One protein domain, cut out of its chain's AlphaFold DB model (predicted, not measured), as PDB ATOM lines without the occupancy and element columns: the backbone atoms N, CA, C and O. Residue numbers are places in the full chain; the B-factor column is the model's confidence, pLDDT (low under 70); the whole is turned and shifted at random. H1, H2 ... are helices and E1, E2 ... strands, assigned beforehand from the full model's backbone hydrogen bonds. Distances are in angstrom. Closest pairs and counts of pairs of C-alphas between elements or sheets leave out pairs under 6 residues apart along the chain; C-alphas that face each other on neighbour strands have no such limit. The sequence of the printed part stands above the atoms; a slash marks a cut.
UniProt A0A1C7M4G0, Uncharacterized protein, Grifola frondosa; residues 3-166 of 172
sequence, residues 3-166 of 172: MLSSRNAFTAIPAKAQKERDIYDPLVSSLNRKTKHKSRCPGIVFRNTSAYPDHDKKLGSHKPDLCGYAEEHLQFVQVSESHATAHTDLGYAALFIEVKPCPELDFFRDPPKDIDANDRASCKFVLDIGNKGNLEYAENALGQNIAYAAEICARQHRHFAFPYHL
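AT A GLANCE: This is residues 3 to 166 of the 172 residues of an uncharacterized protein of Grifola frondosa (UniProt A0A1C7M4G0). With little regular structure, loops surround a small antiparallel sheet, E1 - E2 - E3, with H1 and H2 on opposite faces and long H4 beside E3; a long loop leads out to tiny H3. The 164 printed residues run H1 E1 E2 H2 E3 H3 H4, four named helices and three strands, class mixed, with 62 residues in named elements. The whole is compact, radius of gyration of the C-alphas 17.2 A, spans 51 by 42 by 36 A.

IN THESE COORDINATES: Find E1, residues 44 to 48, from C-alpha 44 at (37.463, -39.141, 86.961); E2 is 66 to 70, E3 93 to 98. H1 is 21 to 31, 15.8 A; H2 71 to 77; H3 117 to 120. H4, 132 to 155, runs 34.6 A to (53.221, -37.587, 96.529).

HOW THE PARTS SIT: In hairpin E1 and E2, N 45 and O 69 are 2.8 A apart; across E2 and E3, N 68 and O 95, 2.8 A. The closest C-alphas of H1 and E1 are Val 28 and Phe 46, 5.9 A; of H2 and E1, Ile 44 and Glu 71, 5.6 A; of H4 and E3, Ala 93 and Ile 152, 6.9 A. H3 and H4 are apart. H4 has every O i to N i+4 pair within hydrogen-bond range, H1 5 of 7, H2 1 of 3 with 3 of 4 O i to N i+3; H3 is too short.

THE WHOLE: The printed part has no cut; the farthest C-alphas, Ser 82 and Asn 118, are 57.1 A apart. Only E2 to H2 is a tight link; the others are long. Look for low pLDDT at residues 51 to 62, 78 to 88 and 156 to 166, among others.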
ATOM      1  N   MET A   3      31.559 -45.586  78.111       88.44
ATOM      2  CA  MET A   3      32.196 -44.343  77.667       88.44
ATOM      3  C   MET A   3      31.320 -43.598  76.642       88.44
ATOM      4  O   MET A   3      30.698 -44.213  75.769       88.44
ATOM      5  N   LEU A   4      31.235 -42.268  76.748       90.94
ATOM      6  CA  LEU A   4      30.623 -41.426  75.712       90.94
ATOM      7  C   LEU A   4      31.559 -41.280  74.504       90.94
ATOM      8  O   LEU A   4      32.758 -41.088  74.668       90.94
ATOM      9  N   SER A   5      31.001 -41.292  73.291       89.06
ATOM     10  CA  SER A   5      31.782 -41.102  72.058       89.06
ATOM     11  C   SER A   5      32.435 -39.725  72.015       89.06
ATOM     12  O   SER A   5      31.719 -38.729  72.088       89.06
ATOM     13  N   SER A   6      33.759 -39.666  71.846       87.19
ATOM     14  CA  SER A   6      34.554 -38.434  71.711       87.19
ATOM     15  C   SER A   6      34.286 -37.643  70.426       87.19
ATOM     16  O   SER A   6      34.661 -36.474  70.351       87.19
ATOM     17  N   ARG A   7      33.597 -38.229  69.438       88.00
ATOM     18  CA  ARG A   7      33.265 -37.551  68.180       88.00
ATOM     19  C   ARG A   7      32.452 -36.283  68.463       88.00
ATOM     20  O   ARG A   7      31.421 -36.346  69.132       88.00
ATOM     21  N   ASN A   8      32.926 -35.146  67.954       87.44
ATOM     22  CA  ASN A   8      32.332 -33.811  68.124       87.44
ATOM     23  C   ASN A   8      32.167 -33.350  69.586       87.44
ATOM     24  O   ASN A   8      31.457 -32.380  69.857       87.44
ATOM     25  N   ALA A   9      32.806 -34.030  70.543       89.12
ATOM     26  CA  ALA A   9      32.597 -33.796  71.972       89.12
ATOM     27  C   ALA A   9      33.120 -32.444  72.459       89.12
ATOM     28  O   ALA A   9      32.705 -31.968  73.513       89.12
ATOM     29  N   PHE A  10      34.018 -31.845  71.689       91.06
ATOM     30  CA  PHE A  10      34.777 -30.663  72.062       91.06
ATOM     31  C   PHE A  10      34.605 -29.526  71.045       91.06
ATOM     32  O   PHE A  10      35.395 -28.599  71.002       91.06
ATOM     33  N   THR A  11      33.547 -29.573  70.236       91.69
ATOM     34  CA  THR A  11      33.221 -28.540  69.231       91.69
ATOM     35  C   THR A  11      32.995 -27.147  69.824       91.69
ATOM     36  O   THR A  11      33.101 -26.157  69.111       91.69
ATOM     37  N   ALA A  12      32.697 -27.062  71.123       90.19
ATOM     38  CA  ALA A  12      32.582 -25.804  71.857       90.19
ATOM     39  C   ALA A  12      33.940 -25.202  72.271       90.19
ATOM     40  O   ALA A  12      33.975 -24.071  72.748       90.19
ATOM     41  N   ILE A  13      35.043 -25.946  72.127       90.50
ATOM     42  CA  ILE A  13      36.391 -25.463  72.435       90.50
ATOM     43  C   ILE A  13      36.939 -24.727  71.208       90.50
ATOM     44  O   ILE A  13      36.968 -25.306  70.119       90.50
ATOM     45  N   PRO A  14      37.389 -23.470  71.349       90.06
ATOM     46  CA  PRO A  14      37.937 -22.728  70.225       90.06
ATOM     47  C   PRO A  14      39.281 -23.317  69.772       90.06
ATOM     48  O   PRO A  14      40.122 -23.669  70.592       90.06
ATOM     49  N   ALA A  15      39.517 -23.352  68.455       85.94
ATOM     50  CA  ALA A  15      40.797 -23.785  67.879       85.94
ATOM     51  C   ALA A  15      41.976 -22.876  68.281       85.94
ATOM     52  O   ALA A  15      43.117 -23.325  68.371       85.94
ATOM     53  N   LYS A  16      41.683 -21.588  68.498       88.50
ATOM     54  CA  LYS A  16      42.583 -20.570  69.038       88.50
ATOM     55  C   LYS A  16      41.782 -19.649  69.948       88.50
ATOM     56  O   LYS A  16      40.698 -19.210  69.569       88.50
ATOM     57  N   ALA A  17      42.328 -19.330  71.108       88.12
ATOM     58  CA  ALA A  17      41.771 -18.385  72.059       88.12
ATOM     59  C   ALA A  17      42.710 -17.190  72.234       88.12
ATOM     60  O   ALA A  17      43.916 -17.292  72.029       88.12
ATOM     61  N   GLN A  18      42.157 -16.045  72.636       86.50
ATOM     62  CA  GLN A  18      42.974 -14.894  73.031       86.50
ATOM     63  C   GLN A  18      43.576 -15.096  74.425       86.50
ATOM     64  O   GLN A  18      44.651 -14.579  74.718       86.50
ATOM     65  N   LYS A  19      42.882 -15.838  75.296       85.56
ATOM     66  CA  LYS A  19      43.328 -16.170  76.650       85.56
ATOM     67  C   LYS A  19      43.044 -17.641  76.937       85.56
ATOM     68  O   LYS A  19      41.981 -18.139  76.578       85.56
ATOM     69  N   GLU A  20      43.949 -18.310  77.648       86.25
ATOM     70  CA  GLU A  20      43.791 -19.720  78.062       86.25
ATOM     71  C   GLU A  20      42.486 -19.943  78.838       86.25
ATOM     72  O   GLU A  20      41.780 -20.925  78.616       86.25
ATOM     73  N   ARG A  21      42.082 -18.961  79.653       87.00
ATOM     74  CA  ARG A  21      40.826 -19.008  80.416       87.00
ATOM     75  C   ARG A  21      39.561 -19.200  79.591       87.00
ATOM     76  O   ARG A  21      38.583 -19.726  80.110       87.00
ATOM     77  N   ASP A  22      39.582 -18.800  78.324       89.06
ATOM     78  CA  ASP A  22      38.429 -18.936  77.437       89.06
ATOM     79  C   ASP A  22      38.242 -20.409  76.984       89.06
ATOM     80  O   ASP A  22      37.225 -20.752  76.384       89.06
ATOM     81  N   ILE A  23      39.206 -21.292  77.288       92.19
ATOM     82  CA  ILE A  23      39.198 -22.731  76.975       92.19
ATOM     83  C   ILE A  23      38.809 -23.589  78.191       92.19
ATOM     84  O   ILE A  23      38.221 -24.657  78.009       92.19
ATOM     85  N   TYR A  24      39.104 -23.157  79.424       90.12
ATOM     86  CA  TYR A  24      38.955 -24.004  80.618       90.12
ATOM     87  C   TYR A  24      37.530 -24.529  80.812       90.12
ATOM     88  O   TYR A  24      37.325 -25.738  80.906       90.12
ATOM     89  N   ASP A  25      36.537 -23.642  80.842       91.00
ATOM     90  CA  ASP A  25      35.146 -24.017  81.102       91.00
ATOM     91  C   ASP A  25      34.544 -24.931  80.022       91.00
ATOM     92  O   ASP A  25      33.984 -25.974  80.385       91.00
ATOM     93  N   PRO A  26      34.657 -24.635  78.706       93.75
ATOM     94  CA  PRO A  26      34.155 -25.555  77.689       93.75
ATOM     95  C   PRO A  26      34.891 -26.902  77.723       93.75
ATOM     96  O   PRO A  26      34.250 -27.941  77.545       93.75
ATOM     97  N   LEU A  27      36.192 -26.921  78.034       93.38
ATOM     98  CA  LEU A  27      36.962 -28.158  78.164       93.38
ATOM     99  C   LEU A  27      36.509 -29.005  79.357       93.38
ATOM    100  O   LEU A  27      36.189 -30.184  79.186       93.38
ATOM    101  N   VAL A  28      36.406 -28.410  80.546       92.81
ATOM    102  CA  VAL A  28      35.918 -29.085  81.758       92.81
ATOM    103  C   VAL A  28      34.491 -29.591  81.554       92.81
ATOM    104  O   VAL A  28      34.183 -30.724  81.925       92.81
ATOM    105  N   SER A  29      33.628 -28.796  80.918       93.88
ATOM    106  CA  SER A  29      32.251 -29.186  80.603       93.88
ATOM    107  C   SER A  29      32.196 -30.411  79.680       93.88
ATOM    108  O   SER A  29      31.461 -31.370  79.945       93.88
ATOM    109  N   SER A  30      33.023 -30.442  78.630       94.62
ATOM    110  CA  SER A  30      33.121 -31.586  77.717       94.62
ATOM    111  C   SER A  30      33.690 -32.845  78.382       94.62
ATOM    112  O   SER A  30      33.151 -33.940  78.173       94.62
ATOM    113  N   LEU A  31      34.740 -32.699  79.199       94.00
ATOM    114  CA  LEU A  31      35.396 -33.795  79.925       94.00
ATOM    115  C   LEU A  31      34.515 -34.379  81.033       94.00
ATOM    116  O   LEU A  31      34.469 -35.589  81.210       94.00
ATOM    117  N   ASN A  32      33.750 -33.554  81.743       94.50
ATOM    118  CA  ASN A  32      32.858 -34.023  82.806       94.50
ATOM    119  C   ASN A  32      31.472 -34.439  82.301       94.50
ATOM    120  O   ASN A  32      30.598 -34.800  83.095       94.50
ATOM    121  N   ARG A  33      31.236 -34.393  80.984       94.50
ATOM    122  CA  ARG A  33      29.933 -34.736  80.414       94.50
ATOM    123  C   ARG A  33      29.560 -36.173  80.769       94.50
ATOM    124  O   ARG A  33      30.244 -37.124  80.385       94.50
ATOM    125  N   LYS A  34      28.407 -36.327  81.420       93.81
ATOM    126  CA  LYS A  34      27.816 -37.617  81.778       93.81
ATOM    127  C   LYS A  34      26.316 -37.660  81.498       93.81
ATOM    128  O   LYS A  34      25.638 -36.640  81.458       93.81
ATOM    129  N   THR A  35      25.810 -38.862  81.279       91.56
ATOM    130  CA  THR A  35      24.391 -39.222  81.221       91.56
ATOM    131  C   THR A  35      24.105 -40.241  82.323       91.56
ATOM    132  O   THR A  35      25.017 -40.663  83.033       91.56
ATOM    133  N   LYS A  36      22.855 -40.704  82.439       89.19
ATOM    134  CA  LYS A  36      22.462 -41.728  83.424       89.19
ATOM    135  C   LYS A  36      23.334 -42.997  83.387       89.19
ATOM    136  O   LYS A  36      23.509 -43.644  84.411       89.19
ATOM    137  N   HIS A  37      23.879 -43.357  82.221       89.88
ATOM    138  CA  HIS A  37      24.602 -44.623  82.029       89.88
ATOM    139  C   HIS A  37      26.021 -44.467  81.474       89.88
ATOM    140  O   HIS A  37      26.767 -45.453  81.413       89.88
ATOM    141  N   LYS A  38      26.396 -43.260  81.034       92.12
ATOM    142  CA  LYS A  38      27.660 -43.022  80.337       92.12
ATOM    143  C   LYS A  38      28.386 -41.797  80.873       92.12
ATOM    144  O   LYS A  38      27.739 -40.808  81.187       92.12
ATOM    145  N   SER A  39      29.709 -41.833  80.921       93.25
ATOM    146  CA  SER A  39      30.555 -40.661  81.193       93.25
ATOM    147  C   SER A  39      31.634 -40.564  80.123       93.25
ATOM    148  O   SER A  39      32.002 -41.575  79.523       93.25
ATOM    149  N   ARG A  40      32.123 -39.356  79.847       92.69
ATOM    150  CA  ARG A  40      33.322 -39.157  79.023       92.69
ATOM    151  C   ARG A  40      34.545 -39.787  79.686       92.69
ATOM    152  O   ARG A  40      35.276 -40.526  79.039       92.69
ATOM    153  N   CYS A  41      34.693 -39.522  80.979       92.25
ATOM    154  CA  CYS A  41      35.803 -39.944  81.815       92.25
ATOM    155  C   CYS A  41      35.216 -40.662  83.043       92.25
ATOM    156  O   CYS A  41      35.025 -40.046  84.086       92.25
ATOM    157  N   PRO A  42      34.800 -41.938  82.920       92.19
ATOM    158  CA  PRO A  42      34.245 -42.676  84.051       92.19
ATOM    159  C   PRO A  42      35.233 -42.748  85.223       92.19
ATOM    160  O   PRO A  42      36.387 -43.115  85.020       92.19
ATOM    161  N   GLY A  43      34.774 -42.412  86.432       91.06
ATOM    162  CA  GLY A  43      35.588 -42.452  87.653       91.06
ATOM    163  C   GLY A  43      36.543 -41.270  87.836       91.06
ATOM    164  O   GLY A  43      37.194 -41.200  88.874       91.06
ATOM    165  N   ILE A  44      36.616 -40.336  86.877       91.75
ATOM    166  CA  ILE A  44      37.463 -39.141  86.961       91.75
ATOM    167  C   ILE A  44      36.619 -37.881  86.774       91.75
ATOM    168  O   ILE A  44      35.820 -37.784  85.843       91.75
ATOM    169  N   VAL A  45      36.846 -36.883  87.625       92.06
ATOM    170  CA  VAL A  45      36.241 -35.553  87.527       92.06
ATOM    171  C   VAL A  45      37.331 -34.506  87.363       92.06
ATOM    172  O   VAL A  45      38.217 -34.372  88.204       92.06
ATOM    173  N   PHE A  46      37.235 -33.740  86.281       91.81
ATOM    174  CA  PHE A  46      38.130 -32.632  85.977       91.81
ATOM    175  C   PHE A  46      37.691 -31.352  86.686       91.81
ATOM    176  O   PHE A  46      36.498 -31.051  86.782       91.81
ATOM    177  N   ARG A  47      38.655 -30.579  87.173       89.06
ATOM    178  CA  ARG A  47      38.452 -29.290  87.834       89.06
ATOM    179  C   ARG A  47      39.361 -28.245  87.213       89.06
ATOM    180  O   ARG A  47      40.483 -28.558  86.832       89.06
ATOM    181  N   ASN A  48      38.851 -27.020  87.135       87.62
ATOM    182  CA  ASN A  48      39.651 -25.857  86.795       87.62
ATOM    183  C   ASN A  48      40.484 -25.452  88.014       87.62
ATOM    184  O   ASN A  48      39.931 -25.136  89.066       87.62
ATOM    185  N   THR A  49      41.799 -25.507  87.854       83.69
ATOM    186  CA  THR A  49      42.808 -25.262  88.885       83.69
ATOM    187  C   THR A  49      43.717 -24.072  88.549       83.69
ATOM    188  O   THR A  49      44.559 -23.700  89.361       83.69
ATOM    189  N   SER A  50      43.476 -23.411  87.410       78.69
ATOM    190  CA  SER A  50      44.233 -22.253  86.902       78.69
ATOM    191  C   SER A  50      44.182 -21.005  87.794       78.69
ATOM    192  O   SER A  50      45.059 -20.149  87.722       78.69
ATOM    193  N   ALA A  51      43.155 -20.869  88.641       65.75
ATOM    194  CA  ALA A  51      42.877 -19.628  89.364       65.75
ATOM    195  C   ALA A  51      43.890 -19.285  90.482       65.75
ATOM    196  O   ALA A  51      43.786 -18.209  91.067       65.75
ATOM    197  N   TYR A  52      44.861 -20.159  90.783       55.97
ATOM    198  CA  TYR A  52      45.818 -19.959  91.878       55.97
ATOM    199  C   TYR A  52      47.235 -20.401  91.486       55.97
ATOM    200  O   TYR A  52      47.530 -21.592  91.558       55.97
ATOM    201  N   PRO A  53      48.157 -19.484  91.148       49.84
ATOM    202  CA  PRO A  53      49.578 -19.766  91.351       49.84
ATOM    203  C   PRO A  53      49.806 -20.017  92.853       49.84
ATOM    204  O   PRO A  53      49.240 -19.274  93.663       49.84
ATOM    205  N   ASP A  54      50.579 -21.038  93.269       44.12
ATOM    206  CA  ASP A  54      51.006 -21.043  94.675       44.12
ATOM    207  C   ASP A  54      51.750 -19.732  94.937       44.12
ATOM    208  O   ASP A  54      52.531 -19.244  94.120       44.12
ATOM    209  N   HIS A  55      51.452 -19.121  96.080       42.34
ATOM    210  CA  HIS A  55      51.967 -17.805  96.454       42.34
ATOM    211  C   HIS A  55      53.506 -17.750  96.557       42.34
ATOM    212  O   HIS A  55      54.082 -16.664  96.647       42.34
ATOM    213  N   ASP A  56      54.174 -18.900  96.486       46.69
ATOM    214  CA  ASP A  56      55.620 -19.029  96.446       46.69
ATOM    215  C   ASP A  56      56.106 -18.973  95.000       46.69
ATOM    216  O   ASP A  56      55.943 -19.928  94.268       46.69
ATOM    217  N   LYS A  57      56.797 -17.908  94.587       48.69
ATOM    218  CA  LYS A  57      57.417 -17.764  93.247       48.69
ATOM    219  C   LYS A  57      58.581 -18.743  92.968       48.69
ATOM    220  O   LYS A  57      59.548 -18.386  92.295       48.69
ATOM    221  N   LYS A  58      58.566 -19.947  93.539       50.44
ATOM    222  CA  LYS A  58      59.573 -20.987  93.302       50.44
ATOM    223  C   LYS A  58      59.261 -21.711  91.993       50.44
ATOM    224  O   LYS A  58      58.099 -21.938  91.673       50.44
ATOM    225  N   LEU A  59      60.286 -22.114  91.248       45.41
ATOM    226  CA  LEU A  59      60.112 -23.062  90.142       45.41
ATOM    227  C   LEU A  59      59.409 -24.329  90.668       45.41
ATOM    228  O   LEU A  59      59.837 -24.885  91.677       45.41
ATOM    229  N   GLY A  60      58.312 -24.737  90.020       48.03
ATOM    230  CA  GLY A  60      57.458 -25.857  90.456       48.03
ATOM    231  C   GLY A  60      56.251 -25.482  91.331       48.03
ATOM    232  O   GLY A  60      55.506 -26.366  91.732       48.03
ATOM    233  N   SER A  61      56.031 -24.194  91.611       53.75
ATOM    234  CA  SER A  61      54.879 -23.672  92.384       53.75
ATOM    235  C   SER A  61      53.612 -23.412  91.568       53.75
ATOM    236  O   SER A  61      52.565 -23.033  92.098       53.75
ATOM    237  N   HIS A  62      53.694 -23.547  90.251       64.00
ATOM    238  CA  HIS A  62      52.516 -23.357  89.432       64.00
ATOM    239  C   HIS A  62      51.622 -24.586  89.575       64.00
ATOM    240  O   HIS A  62      52.095 -25.704  89.749       64.00
ATOM    241  N   LYS A  63      50.312 -24.377  89.581       74.19
ATOM    242  CA  LYS A  63      49.354 -25.475  89.534       74.19
ATOM    243  C   LYS A  63      49.019 -25.731  88.072       74.19
ATOM    244  O   LYS A  63      48.965 -24.763  87.312       74.19
ATOM    245  N   PRO A  64      48.785 -26.993  87.675       83.50
ATOM    246  CA  PRO A  64      48.257 -27.269  86.355       83.50
ATOM    247  C   PRO A  64      46.977 -26.478  86.113       83.50
ATOM    248  O   PRO A  64      46.197 -26.267  87.049       83.50
ATOM    249  N   ASP A  65      46.726 -26.101  84.865       86.62
ATOM    250  CA  ASP A  65      45.488 -25.415  84.496       86.62
ATOM    251  C   ASP A  65      44.240 -26.207  84.889       86.62
ATOM    252  O   ASP A  65      43.308 -25.653  85.477       86.62
ATOM    253  N   LEU A  66      44.232 -27.512  84.592       88.44
ATOM    254  CA  LEU A  66      43.175 -28.436  84.993       88.44
ATOM    255  C   LEU A  66      43.759 -29.688  85.655       88.44
ATOM    256  O   LEU A  66      44.722 -30.279  85.161       88.44
ATOM    257  N   CYS A  67      43.091 -30.182  86.695       88.38
ATOM    258  CA  CYS A  67      43.383 -31.484  87.295       88.38
ATOM    259  C   CYS A  67      42.170 -32.416  87.233       88.38
ATOM    260  O   CYS A  67      41.040 -32.015  87.511       88.38
ATOM    261  N   GLY A  68      42.413 -33.676  86.879       89.94
ATOM    262  CA  GLY A  68      41.452 -34.770  86.962       89.94
ATOM    263  C   GLY A  68      41.672 -35.573  88.237       89.94
ATOM    264  O   GLY A  68      42.772 -36.072  88.465       89.94
ATOM    265  N   TYR A  69      40.630 -35.731  89.046       88.69
ATOM    266  CA  TYR A  69      40.656 -36.465  90.314       88.69
ATOM    267  C   TYR A  69      39.777 -37.704  90.239       88.69
ATOM    268  O   TYR A  69      38.736 -37.667  89.583       88.69
ATOM    269  N   ALA A  70      40.149 -38.774  90.945       89.56
ATOM    270  CA  ALA A  70      39.227 -39.886  91.156       89.56
ATOM    271  C   ALA A  70      37.990 -39.397  91.929       89.56
ATOM    272  O   ALA A  70      38.121 -38.575  92.838       89.56
ATOM    273  N   GLU A  71      36.799 -39.888  91.578       89.69
ATOM    274  CA  GLU A  71      35.544 -39.460  92.220       89.69
ATOM    275  C   GLU A  71      35.580 -39.633  93.750       89.69
ATOM    276  O   GLU A  71      35.173 -38.731  94.480       89.69
ATOM    277  N   GLU A  72      36.145 -40.739  94.238       88.12
ATOM    278  CA  GLU A  72      36.330 -41.019  95.670       88.12
ATOM    279  C   GLU A  72      37.283 -40.049  96.386       88.12
ATOM    280  O   GLU A  72      37.195 -39.879  97.601       88.12
ATOM    281  N   HIS A  73      38.170 -39.375  95.649       86.06
ATOM    282  CA  HIS A  73      39.101 -38.402  96.215       86.06
ATOM    283  C   HIS A  73      38.527 -36.986  96.280       86.06
ATOM    284  O   HIS A  73      39.140 -36.107  96.885       86.06
ATOM    285  N   LEU A  74      37.350 -36.739  95.688       84.62
ATOM    286  CA  LEU A  74      36.785 -35.392  95.596       84.62
ATOM    287  C   LEU A  74      36.553 -34.748  96.961       84.62
ATOM    288  O   LEU A  74      36.793 -33.555  97.103       84.62
ATOM    289  N   GLN A  75      36.164 -35.531  97.964       81.56
ATOM    290  CA  GLN A  75      35.968 -35.038  99.329       81.56
ATOM    291  C   GLN A  75      37.254 -34.507  99.985       81.56
ATOM    292  O   GLN A  75      37.170 -33.704 100.906       81.56
ATOM    293  N   PHE A  76      38.434 -34.936  99.522       76.75
ATOM    294  CA  PHE A  76      39.726 -34.496 100.063       76.75
ATOM    295  C   PHE A  76      40.262 -33.240  99.370       76.75
ATOM    296  O   PHE A  76      41.095 -32.539  99.932       76.75
ATOM    297  N   VAL A  77      39.780 -32.949  98.157       77.56
ATOM    298  CA  VAL A  77      40.219 -31.796  97.349       77.56
ATOM    299  C   VAL A  77      39.159 -30.696  97.247       77.56
ATOM    300  O   VAL A  77      39.436 -29.599  96.763       77.56
ATOM    301  N   GLN A  78      37.929 -30.963  97.691       69.19
ATOM    302  CA  GLN A  78      36.865 -29.966  97.775       69.19
ATOM    303  C   GLN A  78      37.036 -29.093  99.021       69.19
ATOM    304  O   GLN A  78      37.020 -29.579 100.148       69.19
ATOM    305  N   VAL A  79      37.134 -27.782  98.807       59.22
ATOM    306  CA  VAL A  79      37.036 -26.769  99.865       59.22
ATOM    307  C   VAL A  79      35.573 -26.318  99.942       59.22
ATOM    308  O   VAL A  79      34.923 -26.156  98.908       59.22
ATOM    309  N   SER A  80      35.029 -26.176 101.152       49.50
ATOM    310  CA  SER A  80      33.616 -25.862 101.397       49.50
ATOM    311  C   SER A  80      33.188 -24.465 100.899       49.50
ATOM    312  O   SER A  80      33.998 -23.559 100.711       49.50
ATOM    313  N   GLU A  81      31.873 -24.316 100.684       47.38
ATOM    314  CA  GLU A  81      31.151 -23.373  99.799       47.38
ATOM    315  C   GLU A  81      31.309 -21.848 100.018       47.38
ATOM    316  O   GLU A  81      30.560 -21.071  99.432       47.38
ATOM    317  N   SER A  82      32.293 -21.367 100.778       41.84
ATOM    318  CA  SER A  82      32.618 -19.924 100.811       41.84
ATOM    319  C   SER A  82      33.729 -19.526  99.835       41.84
ATOM    320  O   SER A  82      33.856 -18.351  99.493       41.84
ATOM    321  N   HIS A  83      34.479 -20.500  99.313       43.16
ATOM    322  CA  HIS A  83      35.524 -20.290  98.317       43.16
ATOM    323  C   HIS A  83      35.434 -21.412  97.281       43.16
ATOM    324  O   HIS A  83      35.990 -22.489  97.471       43.16
ATOM    325  N   ALA A  84      34.701 -21.177  96.188       41.69
ATOM    326  CA  ALA A  84      34.462 -22.123  95.086       41.69
ATOM    327  C   ALA A  84      35.725 -22.456  94.253       41.69
ATOM    328  O   ALA A  84      35.665 -22.692  93.048       41.69
ATOM    329  N   THR A  85      36.882 -22.460  94.897       48.75
ATOM    330  CA  THR A  85      38.209 -22.578  94.321       48.75
ATOM    331  C   THR A  85      38.928 -23.694  95.061       48.75
ATOM    332  O   THR A  85      39.617 -23.468  96.055       48.75
ATOM    333  N   ALA A  86      38.678 -24.924  94.611       51.06
ATOM    334  CA  ALA A  86      39.307 -26.125  95.141       51.06
ATOM    335  C   ALA A  86      40.831 -25.939  95.166       51.06
ATOM    336  O   ALA A  86      41.438 -25.641  94.136       51.06
ATOM    337  N   HIS A  87      41.453 -26.092  96.335       55.59
ATOM    338  CA  HIS A  87      42.903 -26.167  96.400       55.59
ATOM    339  C   HIS A  87      43.341 -27.420  95.639       55.59
ATOM    340  O   HIS A  87      42.941 -28.535  95.968       55.59
ATOM    341  N   THR A  88      44.151 -27.238  94.599       65.00
ATOM    342  CA  THR A  88      44.774 -28.351  93.887       65.00
ATOM    343  C   THR A  88      45.694 -29.098  94.841       65.00
ATOM    344  O   THR A  88      46.774 -28.602  95.160       65.00
ATOM    345  N   ASP A  89      45.300 -30.294  95.270       74.69
ATOM    346  CA  ASP A  89      46.242 -31.243  95.852       74.69
ATOM    347  C   ASP A  89      46.733 -32.193  94.756       74.69
ATOM    348  O   ASP A  89      46.027 -33.112  94.329       74.69
ATOM    349  N   LEU A  90      47.954 -31.955  94.275       78.19
ATOM    350  CA  LEU A  90      48.605 -32.815  93.283       78.19
ATOM    351  C   LEU A  90      48.794 -34.253  93.791       78.19
ATOM    352  O   LEU A  90      48.832 -35.177  92.985       78.19
ATOM    353  N   GLY A  91      48.807 -34.469  95.110       76.88
ATOM    354  CA  GLY A  91      48.824 -35.795  95.722       76.88
ATOM    355  C   GLY A  91      47.552 -36.609  95.480       76.88
ATOM    356  O   GLY A  91      47.589 -37.830  95.591       76.88
ATOM    357  N   TYR A  92      46.446 -35.992  95.061       81.69
ATOM    358  CA  TYR A  92      45.220 -36.702  94.668       81.69
ATOM    359  C   TYR A  92      44.940 -36.660  93.163       81.69
ATOM    360  O   TYR A  92      44.034 -37.360  92.694       81.69
ATOM    361  N   ALA A  93      45.712 -35.887  92.393       85.62
ATOM    362  CA  ALA A  93      45.540 -35.797  90.951       85.62
ATOM    363  C   ALA A  93      45.786 -37.168  90.294       85.62
ATOM    364  O   ALA A  93      46.786 -37.850  90.527       85.62
ATOM    365  N   ALA A  94      44.830 -37.610  89.484       85.56
ATOM    366  CA  ALA A  94      44.985 -38.752  88.593       85.56
ATOM    367  C   ALA A  94      45.570 -38.310  87.248       85.56
ATOM    368  O   ALA A  94      46.375 -39.028  86.665       85.56
ATOM    369  N   LEU A  95      45.155 -37.129  86.785       87.56
ATOM    370  CA  LEU A  95      45.507 -36.538  85.502       87.56
ATOM    371  C   LEU A  95      45.708 -35.033  85.672       87.56
ATOM    372  O   LEU A  95      45.105 -34.421  86.556       87.56
ATOM    373  N   PHE A  96      46.479 -34.429  84.778       88.38
ATOM    374  CA  PHE A  96      46.554 -32.980  84.641       88.38
ATOM    375  C   PHE A  96      46.583 -32.591  83.164       88.38
ATOM    376  O   PHE A  96      46.960 -33.401  82.317       88.38
ATOM    377  N   ILE A  97      46.126 -31.376  82.869       89.00
ATOM    378  CA  ILE A  97      46.123 -30.792  81.529       89.00
ATOM    379  C   ILE A  97      46.642 -29.366  81.653       89.00
ATOM    380  O   ILE A  97      46.105 -28.584  82.436       89.00
ATOM    381  N   GLU A  98      47.648 -29.051  80.847       86.88
ATOM    382  CA  GLU A  98      48.083 -27.689  80.556       86.88
ATOM    383  C   GLU A  98      47.442 -27.235  79.249       86.88
ATOM    384  O   GLU A  98      47.507 -27.927  78.231       86.88
ATOM    385  N   VAL A  99      46.800 -26.076  79.282       87.69
ATOM    386  CA  VAL A  99      46.135 -25.480  78.133       87.69
ATOM    387  C   VAL A  99      47.069 -24.454  77.519       87.69
ATOM    388  O   VAL A  99      47.800 -23.751  78.210       87.69
ATOM    389  N   LYS A 100      47.045 -24.362  76.191       86.75
ATOM    390  CA  LYS A 100      47.725 -23.300  75.453       86.75
ATOM    391  C   LYS A 100      46.705 -22.577  74.577       86.75
ATOM    392  O   LYS A 100      45.818 -23.224  74.014       86.75
ATOM    393  N   PRO A 101      46.787 -21.241  74.453       85.44
ATOM    394  CA  PRO A 101      45.767 -20.453  73.768       85.44
ATOM    395  C   PRO A 101      45.838 -20.638  72.249       85.44
ATOM    396  O   PRO A 101      44.846 -20.440  71.552       85.44
ATOM    397  N   CYS A 102      46.991 -21.048  71.722       83.81
ATOM    398  CA  CYS A 102      47.149 -21.380  70.318       83.81
ATOM    399  C   CYS A 102      48.106 -22.569  70.126       83.81
ATOM    400  O   CYS A 102      49.065 -22.701  70.893       83.81
ATOM    401  N   PRO A 103      47.890 -23.413  69.097       80.75
ATOM    402  CA  PRO A 103      48.727 -24.589  68.837       80.75
ATOM    403  C   PRO A 103      50.208 -24.264  68.610       80.75
ATOM    404  O   PRO A 103      51.065 -25.104  68.838       80.75
ATOM    405  N   GLU A 104      50.528 -23.044  68.170       79.75
ATOM    406  CA  GLU A 104      51.906 -22.604  67.931       79.75
ATOM    407  C   GLU A 104      52.743 -22.436  69.212       79.75
ATOM    408  O   GLU A 104      53.948 -22.208  69.117       79.75
ATOM    409  N   LEU A 105      52.116 -22.516  70.389       78.88
ATOM    410  CA  LEU A 105      52.776 -22.436  71.695       78.88
ATOM    411  C   LEU A 105      52.905 -23.803  72.384       78.88
ATOM    412  O   LEU A 105      53.451 -23.868  73.484       78.88
ATOM    413  N   ASP A 106      52.392 -24.878  71.778       78.44
ATOM    414  CA  ASP A 106      52.532 -26.229  72.319       78.44
ATOM    415  C   ASP A 106      53.877 -26.820  71.907       78.44
ATOM    416  O   ASP A 106      54.123 -27.023  70.725       78.44
ATOM    417  N   PHE A 107      54.744 -27.121  72.873       76.19
ATOM    418  CA  PHE A 107      56.081 -27.657  72.617       76.19
ATOM    419  C   PHE A 107      56.071 -28.895  71.703       76.19
ATOM    420  O   PHE A 107      57.013 -29.098  70.927       76.19
ATOM    421  N   PHE A 108      55.002 -29.694  71.772       79.19
ATOM    422  CA  PHE A 108      54.806 -30.858  70.921       79.19
ATOM    423  C   PHE A 108      53.852 -30.554  69.769       79.19
ATOM    424  O   PHE A 108      52.784 -29.971  69.949       79.19
ATOM    425  N   ARG A 109      54.217 -31.004  68.565       74.75
ATOM    426  CA  ARG A 109      53.389 -30.827  67.371       74.75
ATOM    427  C   ARG A 109      53.064 -32.159  66.720       74.75
ATOM    428  O   ARG A 109      53.954 -32.888  66.280       74.75
ATOM    429  N   ASP A 110      51.769 -32.427  66.590       74.38
ATOM    430  CA  ASP A 110      51.300 -33.546  65.784       74.38
ATOM    431  C   ASP A 110      51.586 -33.304  64.293       74.38
ATOM    432  O   ASP A 110      51.486 -32.167  63.805       74.38
ATOM    433  N   PRO A 111      51.901 -34.368  63.534       77.31
ATOM    434  CA  PRO A 111      51.969 -34.272  62.086       77.31
ATOM    435  C   PRO A 111      50.604 -33.849  61.505       77.31
ATOM    436  O   PRO A 111      49.559 -34.218  62.051       77.31
ATOM    437  N   PRO A 112      50.580 -33.102  60.384       79.31
ATOM    438  CA  PRO A 112      49.341 -32.800  59.672       79.31
ATOM    439  C   PRO A 112      48.562 -34.077  59.328       79.31
ATOM    440  O   PRO A 112      49.161 -35.093  58.986       79.31
ATOM    441  N   LYS A 113      47.224 -34.016  59.380       75.81
ATOM    442  CA  LYS A 113      46.351 -35.184  59.137       75.81
ATOM    443  C   LYS A 113      46.536 -35.803  57.747       75.81
ATOM    444  O   LYS A 113      46.387 -37.011  57.611       75.81
ATOM    445  N   ASP A 114      46.904 -34.985  56.764       82.88
ATOM    446  CA  ASP A 114      46.998 -35.375  55.353       82.88
ATOM    447  C   ASP A 114      48.443 -35.645  54.895       82.88
ATOM    448  O   ASP A 114      48.717 -35.660  53.697       82.88
ATOM    449  N   ILE A 115      49.391 -35.811  55.827       84.06
ATOM    450  CA  ILE A 115      50.789 -36.063  55.463       84.06
ATOM    451  C   ILE A 115      50.991 -37.503  54.971       84.06
ATOM    452  O   ILE A 115      50.465 -38.449  55.564       84.06
ATOM    453  N   ASP A 116      51.788 -37.674  53.912       85.69
ATOM    454  CA  ASP A 116      52.182 -39.002  53.442       85.69
ATOM    455  C   ASP A 116      53.031 -39.740  54.490       85.69
ATOM    456  O   ASP A 116      53.738 -39.139  55.307       85.69
ATOM    457  N   ALA A 117      52.988 -41.073  54.453       78.12
ATOM    458  CA  ALA A 117      53.751 -41.913  55.367       78.12
ATOM    459  C   ALA A 117      55.268 -41.671  55.265       78.12
ATOM    460  O   ALA A 117      55.949 -41.711  56.293       78.12
ATOM    461  N   ASN A 118      55.792 -41.381  54.066       76.94
ATOM    462  CA  ASN A 118      57.217 -41.089  53.879       76.94
ATOM    463  C   ASN A 118      57.599 -39.721  54.456       76.94
ATOM    464  O   ASN A 118      58.650 -39.577  55.080       76.94
ATOM    465  N   ASP A 119      56.710 -38.739  54.330       79.06
ATOM    466  CA  ASP A 119      56.934 -37.378  54.818       79.06
ATOM    467  C   ASP A 119      56.756 -37.276  56.341       79.06
ATOM    468  O   ASP A 119      57.369 -36.424  56.993       79.06
ATOM    469  N   ARG A 120      55.998 -38.194  56.954       76.81
ATOM    470  CA  ARG A 120      55.836 -38.278  58.414       76.81
ATOM    471  C   ARG A 120      57.165 -38.475  59.146       76.81
ATOM    472  O   ARG A 120      57.329 -37.931  60.234       76.81
ATOM    473  N   ALA A 121      58.119 -39.201  58.559       76.12
ATOM    474  CA  ALA A 121      59.444 -39.414  59.150       76.12
ATOM    475  C   ALA A 121      60.286 -38.125  59.227       76.12
ATOM    476  O   ALA A 121      61.198 -38.033  60.045       76.12
ATOM    477  N   SER A 122      59.967 -37.121  58.401       75.88
ATOM    478  CA  SER A 122      60.628 -35.811  58.404       75.88
ATOM    479  C   SER A 122      60.005 -34.806  59.381       75.88
ATOM    480  O   SER A 122      60.570 -33.736  59.617       75.88
ATOM    481  N   CYS A 123      58.854 -35.136  59.981       73.25
ATOM    482  CA  CYS A 123      58.201 -34.270  60.956       73.25
ATOM    483  C   CYS A 123      59.024 -34.177  62.241       73.25
ATOM    484  O   CYS A 123      59.279 -35.175  62.916       73.25
ATOM    485  N   LYS A 124      59.380 -32.951  62.628       72.31
ATOM    486  CA  LYS A 124      59.921 -32.678  63.958       72.31
ATOM    487  C   LYS A 124      58.775 -32.661  64.967       72.31
ATOM    488  O   LYS A 124      57.840 -31.877  64.833       72.31
ATOM    489  N   PHE A 125      58.870 -33.531  65.967       67.25
ATOM    490  CA  PHE A 125      57.904 -33.615  67.065       67.25
ATOM    491  C   PHE A 125      58.031 -32.443  68.048       67.25
ATOM    492  O   PHE A 125      57.046 -32.029  68.652       67.25
ATOM    493  N   VAL A 126      59.243 -31.896  68.173       71.69
ATOM    494  CA  VAL A 126      59.540 -30.673  68.927       71.69
ATOM    495  C   VAL A 126      59.367 -29.477  67.996       71.69
ATOM    496  O   VAL A 126      59.897 -29.495  66.879       71.69
ATOM    497  N   LEU A 127      58.627 -28.456  68.436       67.06
ATOM    498  CA  LEU A 127      58.406 -27.253  67.636       67.06
ATOM    499  C   LEU A 127      59.729 -26.601  67.189       67.06
ATOM    500  O   LEU A 127      60.627 -26.340  67.986       67.06
ATOM    501  N   ASP A 128      59.788 -26.242  65.907       69.62
ATOM    502  CA  ASP A 128      60.820 -25.374  65.336       69.62
ATOM    503  C   ASP A 128      60.379 -23.906  65.494       69.62
ATOM    504  O   ASP A 128      59.838 -23.285  64.573       69.62
ATOM    505  N   ILE A 129      60.469 -23.383  66.723       70.00
ATOM    506  CA  ILE A 129      59.979 -22.037  67.046       70.00
ATOM    507  C   ILE A 129      61.028 -20.993  66.655       70.00
ATOM    508  O   ILE A 129      61.979 -20.734  67.387       70.00
ATOM    509  N   GLY A 130      60.816 -20.321  65.520       71.75
ATOM    510  CA  GLY A 130      61.711 -19.248  65.059       71.75
ATOM    511  C   GLY A 130      61.686 -17.974  65.920       71.75
ATOM    512  O   GLY A 130      62.620 -17.173  65.873       71.75
ATOM    513  N   ASN A 131      60.631 -17.760  66.716       83.19
ATOM    514  CA  ASN A 131      60.531 -16.631  67.642       83.19
ATOM    515  C   ASN A 131      61.108 -17.008  69.016       83.19
ATOM    516  O   ASN A 131      60.551 -17.856  69.708       83.19
ATOM    517  N   LYS A 132      62.174 -16.321  69.441       83.25
ATOM    518  CA  LYS A 132      62.858 -16.598  70.716       83.25
ATOM    519  C   LYS A 132      61.949 -16.527  71.948       83.25
ATOM    520  O   LYS A 132      62.092 -17.360  72.830       83.25
ATOM    521  N   GLY A 133      61.019 -15.572  72.004       83.06
ATOM    522  CA  GLY A 133      60.105 -15.434  73.144       83.06
ATOM    523  C   GLY A 133      59.094 -16.577  73.221       83.06
ATOM    524  O   GLY A 133      58.830 -17.103  74.297       83.06
ATOM    525  N   ASN A 134      58.583 -17.024  72.073       80.62
ATOM    526  CA  ASN A 134      57.714 -18.201  72.024       80.62
ATOM    527  C   ASN A 134      58.486 -19.488  72.358       80.62
ATOM    528  O   ASN A 134      57.913 -20.387  72.966       80.62
ATOM    529  N   LEU A 135      59.766 -19.574  71.974       81.88
ATOM    530  CA  LEU A 135      60.627 -20.706  72.316       81.88
ATOM    531  C   LEU A 135      60.831 -20.799  73.827       81.88
ATOM    532  O   LEU A 135      60.547 -21.835  74.414       81.88
ATOM    533  N   GLU A 136      61.218 -19.689  74.455       83.31
ATOM    534  CA  GLU A 136      61.381 -19.604  75.907       83.31
ATOM    535  C   GLU A 136      60.070 -19.927  76.646       83.31
ATOM    536  O   GLU A 136      60.073 -20.648  77.643       83.31
ATOM    537  N   TYR A 137      58.926 -19.452  76.142       81.44
ATOM    538  CA  TYR A 137      57.616 -19.807  76.694       81.44
ATOM    539  C   TYR A 137      57.353 -21.318  76.632       81.44
ATOM    540  O   TYR A 137      56.970 -21.921  77.635       81.44
ATOM    541  N   ALA A 138      57.574 -21.936  75.469       80.56
ATOM    542  CA  ALA A 138      57.324 -23.359  75.265       80.56
ATOM    543  C   ALA A 138      58.277 -24.243  76.092       80.56
ATOM    544  O   ALA A 138      57.844 -25.248  76.654       80.56
ATOM    545  N   GLU A 139      59.550 -23.860  76.218       83.06
ATOM    546  CA  GLU A 139      60.533 -24.555  77.061       83.06
ATOM    547  C   GLU A 139      60.159 -24.486  78.546       83.06
ATOM    548  O   GLU A 139      60.173 -25.506  79.238       83.06
ATOM    549  N   ASN A 140      59.755 -23.307  79.030       82.25
ATOM    550  CA  ASN A 140      59.276 -23.146  80.403       82.25
ATOM    551  C   ASN A 140      58.016 -23.984  80.657       82.25
ATOM    552  O   ASN A 140      57.942 -24.691  81.665       82.25
ATOM    553  N   ALA A 141      57.063 -23.979  79.720       82.06
ATOM    554  CA  ALA A 141      55.863 -24.805  79.806       82.06
ATOM    555  C   ALA A 141      56.195 -26.309  79.837       82.06
ATOM    556  O   ALA A 141      55.574 -27.063  80.589       82.06
ATOM    557  N   LEU A 142      57.187 -26.770  79.069       83.88
ATOM    558  CA  LEU A 142      57.653 -28.156  79.137       83.88
ATOM    559  C   LEU A 142      58.266 -28.479  80.508       83.88
ATOM    560  O   LEU A 142      57.900 -29.484  81.118       83.88
ATOM    561  N   GLY A 143      59.170 -27.632  81.005       83.81
ATOM    562  CA  GLY A 143      59.800 -27.820  82.316       83.81
ATOM    563  C   GLY A 143      58.771 -27.891  83.447       83.81
ATOM    564  O   GLY A 143      58.872 -28.727  84.344       83.81
ATOM    565  N   GLN A 144      57.727 -27.073  83.354       82.81
ATOM    566  CA  GLN A 144      56.609 -27.049  84.287       82.81
ATOM    567  C   GLN A 144      55.771 -28.338  84.231       82.81
ATOM    568  O   GLN A 144      55.494 -28.925  85.276       82.81
ATOM    569  N   ASN A 145      55.463 -28.854  83.037       83.94
ATOM    570  CA  ASN A 145      54.794 -30.154  82.881       83.94
ATOM    571  C   ASN A 145      55.599 -31.310  83.501       83.94
ATOM    572  O   ASN A 145      55.033 -32.178  84.170       83.94
ATOM    573  N   ILE A 146      56.924 -31.311  83.314       83.94
ATOM    574  CA  ILE A 146      57.819 -32.307  83.922       83.94
ATOM    575  C   ILE A 146      57.791 -32.190  85.450       83.94
ATOM    576  O   ILE A 146      57.693 -33.210  86.136       83.94
ATOM    577  N   ALA A 147      57.824 -30.968  85.989       82.94
ATOM    578  CA  ALA A 147      57.739 -30.730  87.427       82.94
ATOM    579  C   ALA A 147      56.419 -31.256  88.019       82.94
ATOM    580  O   ALA A 147      56.441 -31.918  89.053       82.94
ATOM    581  N   TYR A 148      55.285 -31.050  87.342       82.88
ATOM    582  CA  TYR A 148      53.992 -31.588  87.782       82.88
ATOM    583  C   TYR A 148      53.977 -33.109  87.820       82.88
ATOM    584  O   TYR A 148      53.534 -33.699  88.804       82.88
ATOM    585  N   ALA A 149      54.474 -33.750  86.761       81.50
ATOM    586  CA  ALA A 149      54.552 -35.203  86.699       81.50
ATOM    587  C   ALA A 149      55.441 -35.759  87.823       81.50
ATOM    588  O   ALA A 149      55.057 -36.726  88.483       81.50
ATOM    589  N   ALA A 150      56.591 -35.125  88.075       81.31
ATOM    590  CA  ALA A 150      57.480 -35.490  89.172       81.31
ATOM    591  C   ALA A 150      56.796 -35.334  90.539       81.31
ATOM    592  O   ALA A 150      56.875 -36.243  91.362       81.31
ATOM    593  N   GLU A 151      56.071 -34.236  90.760       78.81
ATOM    594  CA  GLU A 151      55.387 -33.965  92.027       78.81
ATOM    595  C   GLU A 151      54.242 -34.952  92.294       78.81
ATOM    596  O   GLU A 151      54.112 -35.479  93.400       78.81
ATOM    597  N   ILE A 152      53.436 -35.266  91.273       77.88
ATOM    598  CA  ILE A 152      52.372 -36.278  91.367       77.88
ATOM    599  C   ILE A 152      52.979 -37.651  91.703       77.88
ATOM    600  O   ILE A 152      52.488 -38.335  92.603       77.88
ATOM    601  N   CYS A 153      54.074 -38.033  91.033       75.31
ATOM    602  CA  CYS A 153      54.813 -39.271  91.311       75.31
ATOM    603  C   CYS A 153      55.455 -39.307  92.703       75.31
ATOM    604  O   CYS A 153      55.602 -40.383  93.271       75.31
ATOM    605  N   ALA A 154      55.886 -38.167  93.241       74.50
ATOM    606  CA  ALA A 154      56.505 -38.106  94.561       74.50
ATOM    607  C   ALA A 154      55.466 -38.226  95.686       74.50
ATOM    608  O   ALA A 154      55.730 -38.852  96.712       74.50
ATOM    609  N   ARG A 155      54.279 -37.634  95.502       72.38
ATOM    610  CA  ARG A 155      53.221 -37.587  96.529       72.38
ATOM    611  C   ARG A 155      52.341 -38.825  96.569       72.38
ATOM    612  O   ARG A 155      51.772 -39.144  97.610       72.38
ATOM    613  N   GLN A 156      52.214 -39.524  95.451       65.38
ATOM    614  CA  GLN A 156      51.543 -40.811  95.393       65.38
ATOM    615  C   GLN A 156      52.626 -41.873  95.269       65.38
ATOM    616  O   GLN A 156      53.425 -41.789  94.349       65.38
ATOM    617  N   HIS A 157      52.648 -42.898  96.125       55.53
ATOM    618  CA  HIS A 157      53.482 -44.093  95.918       55.53
ATOM    619  C   HIS A 157      53.000 -44.875  94.673       55.53
ATOM    620  O   HIS A 157      52.494 -45.992  94.760       55.53
ATOM    621  N   ARG A 158      53.086 -44.263  93.492       57.56
ATOM    622  CA  ARG A 158      52.755 -44.842  92.196       57.56
ATOM    623  C   ARG A 158      54.049 -45.217  91.500       57.56
ATOM    624  O   ARG A 158      55.005 -44.456  91.475       57.56
ATOM    625  N   HIS A 159      54.043 -46.385  90.871       48.97
ATOM    626  CA  HIS A 159      55.138 -46.799  89.998       48.97
ATOM    627  C   HIS A 159      55.138 -46.049  88.648       48.97
ATOM    628  O   HIS A 159      56.167 -46.045  87.981       48.97
ATOM    629  N   PHE A 160      54.021 -45.411  88.246       50.09
ATOM    630  CA  PHE A 160      53.858 -44.746  86.940       50.09
ATOM    631  C   PHE A 160      52.921 -43.520  87.001       50.09
ATOM    632  O   PHE A 160      51.882 -43.573  87.665       50.09
ATOM    633  N   ALA A 161      53.239 -42.459  86.245       52.38
ATOM    634  CA  ALA A 161      52.342 -41.341  85.929       52.38
ATOM    635  C   ALA A 161      52.308 -41.087  84.416       52.38
ATOM    636  O   ALA A 161      53.322 -41.230  83.734       52.38
ATOM    637  N   PHE A 162      51.141 -40.695  83.905       57.25
ATOM    638  CA  PHE A 162      50.921 -40.404  82.489       57.25
ATOM    639  C   PHE A 162      50.595 -38.911  82.321       57.25
ATOM    640  O   PHE A 162      49.472 -38.508  82.635       57.25
ATOM    641  N   PRO A 163      51.552 -38.075  81.878       51.53
ATOM    642  CA  PRO A 163      51.271 -36.689  81.518       51.53
ATOM    643  C   PRO A 163      50.524 -36.636  80.176       51.53
ATOM    644  O   PRO A 163      50.871 -37.360  79.242       51.53
ATOM    645  N   TYR A 164      49.509 -35.775  80.069       56.91
ATOM    646  CA  TYR A 164      48.758 -35.561  78.828       56.91
ATOM    647  C   TYR A 164      48.904 -34.108  78.370       56.91
ATOM    648  O   TYR A 164      48.529 -33.186  79.089       56.91
ATOM    649  N   HIS A 165      49.398 -33.918  77.147       50.16
ATOM    650  CA  HIS A 165      49.363 -32.638  76.442       50.16
ATOM    651  C   HIS A 165      48.123 -32.628  75.545       50.16
ATOM    652  O   HIS A 165      47.982 -33.493  74.677       50.16
ATOM    653  N   LEU A 166      47.183 -31.709  75.786       44.97
ATOM    654  CA  LEU A 166      45.974 -31.622  74.970       44.97
ATOM    655  C   LEU A 166      46.174 -30.623  73.831       44.97
ATOM    656  O   LEU A 166      45.955 -29.423  73.981       44.97
TER     657      LEU A 166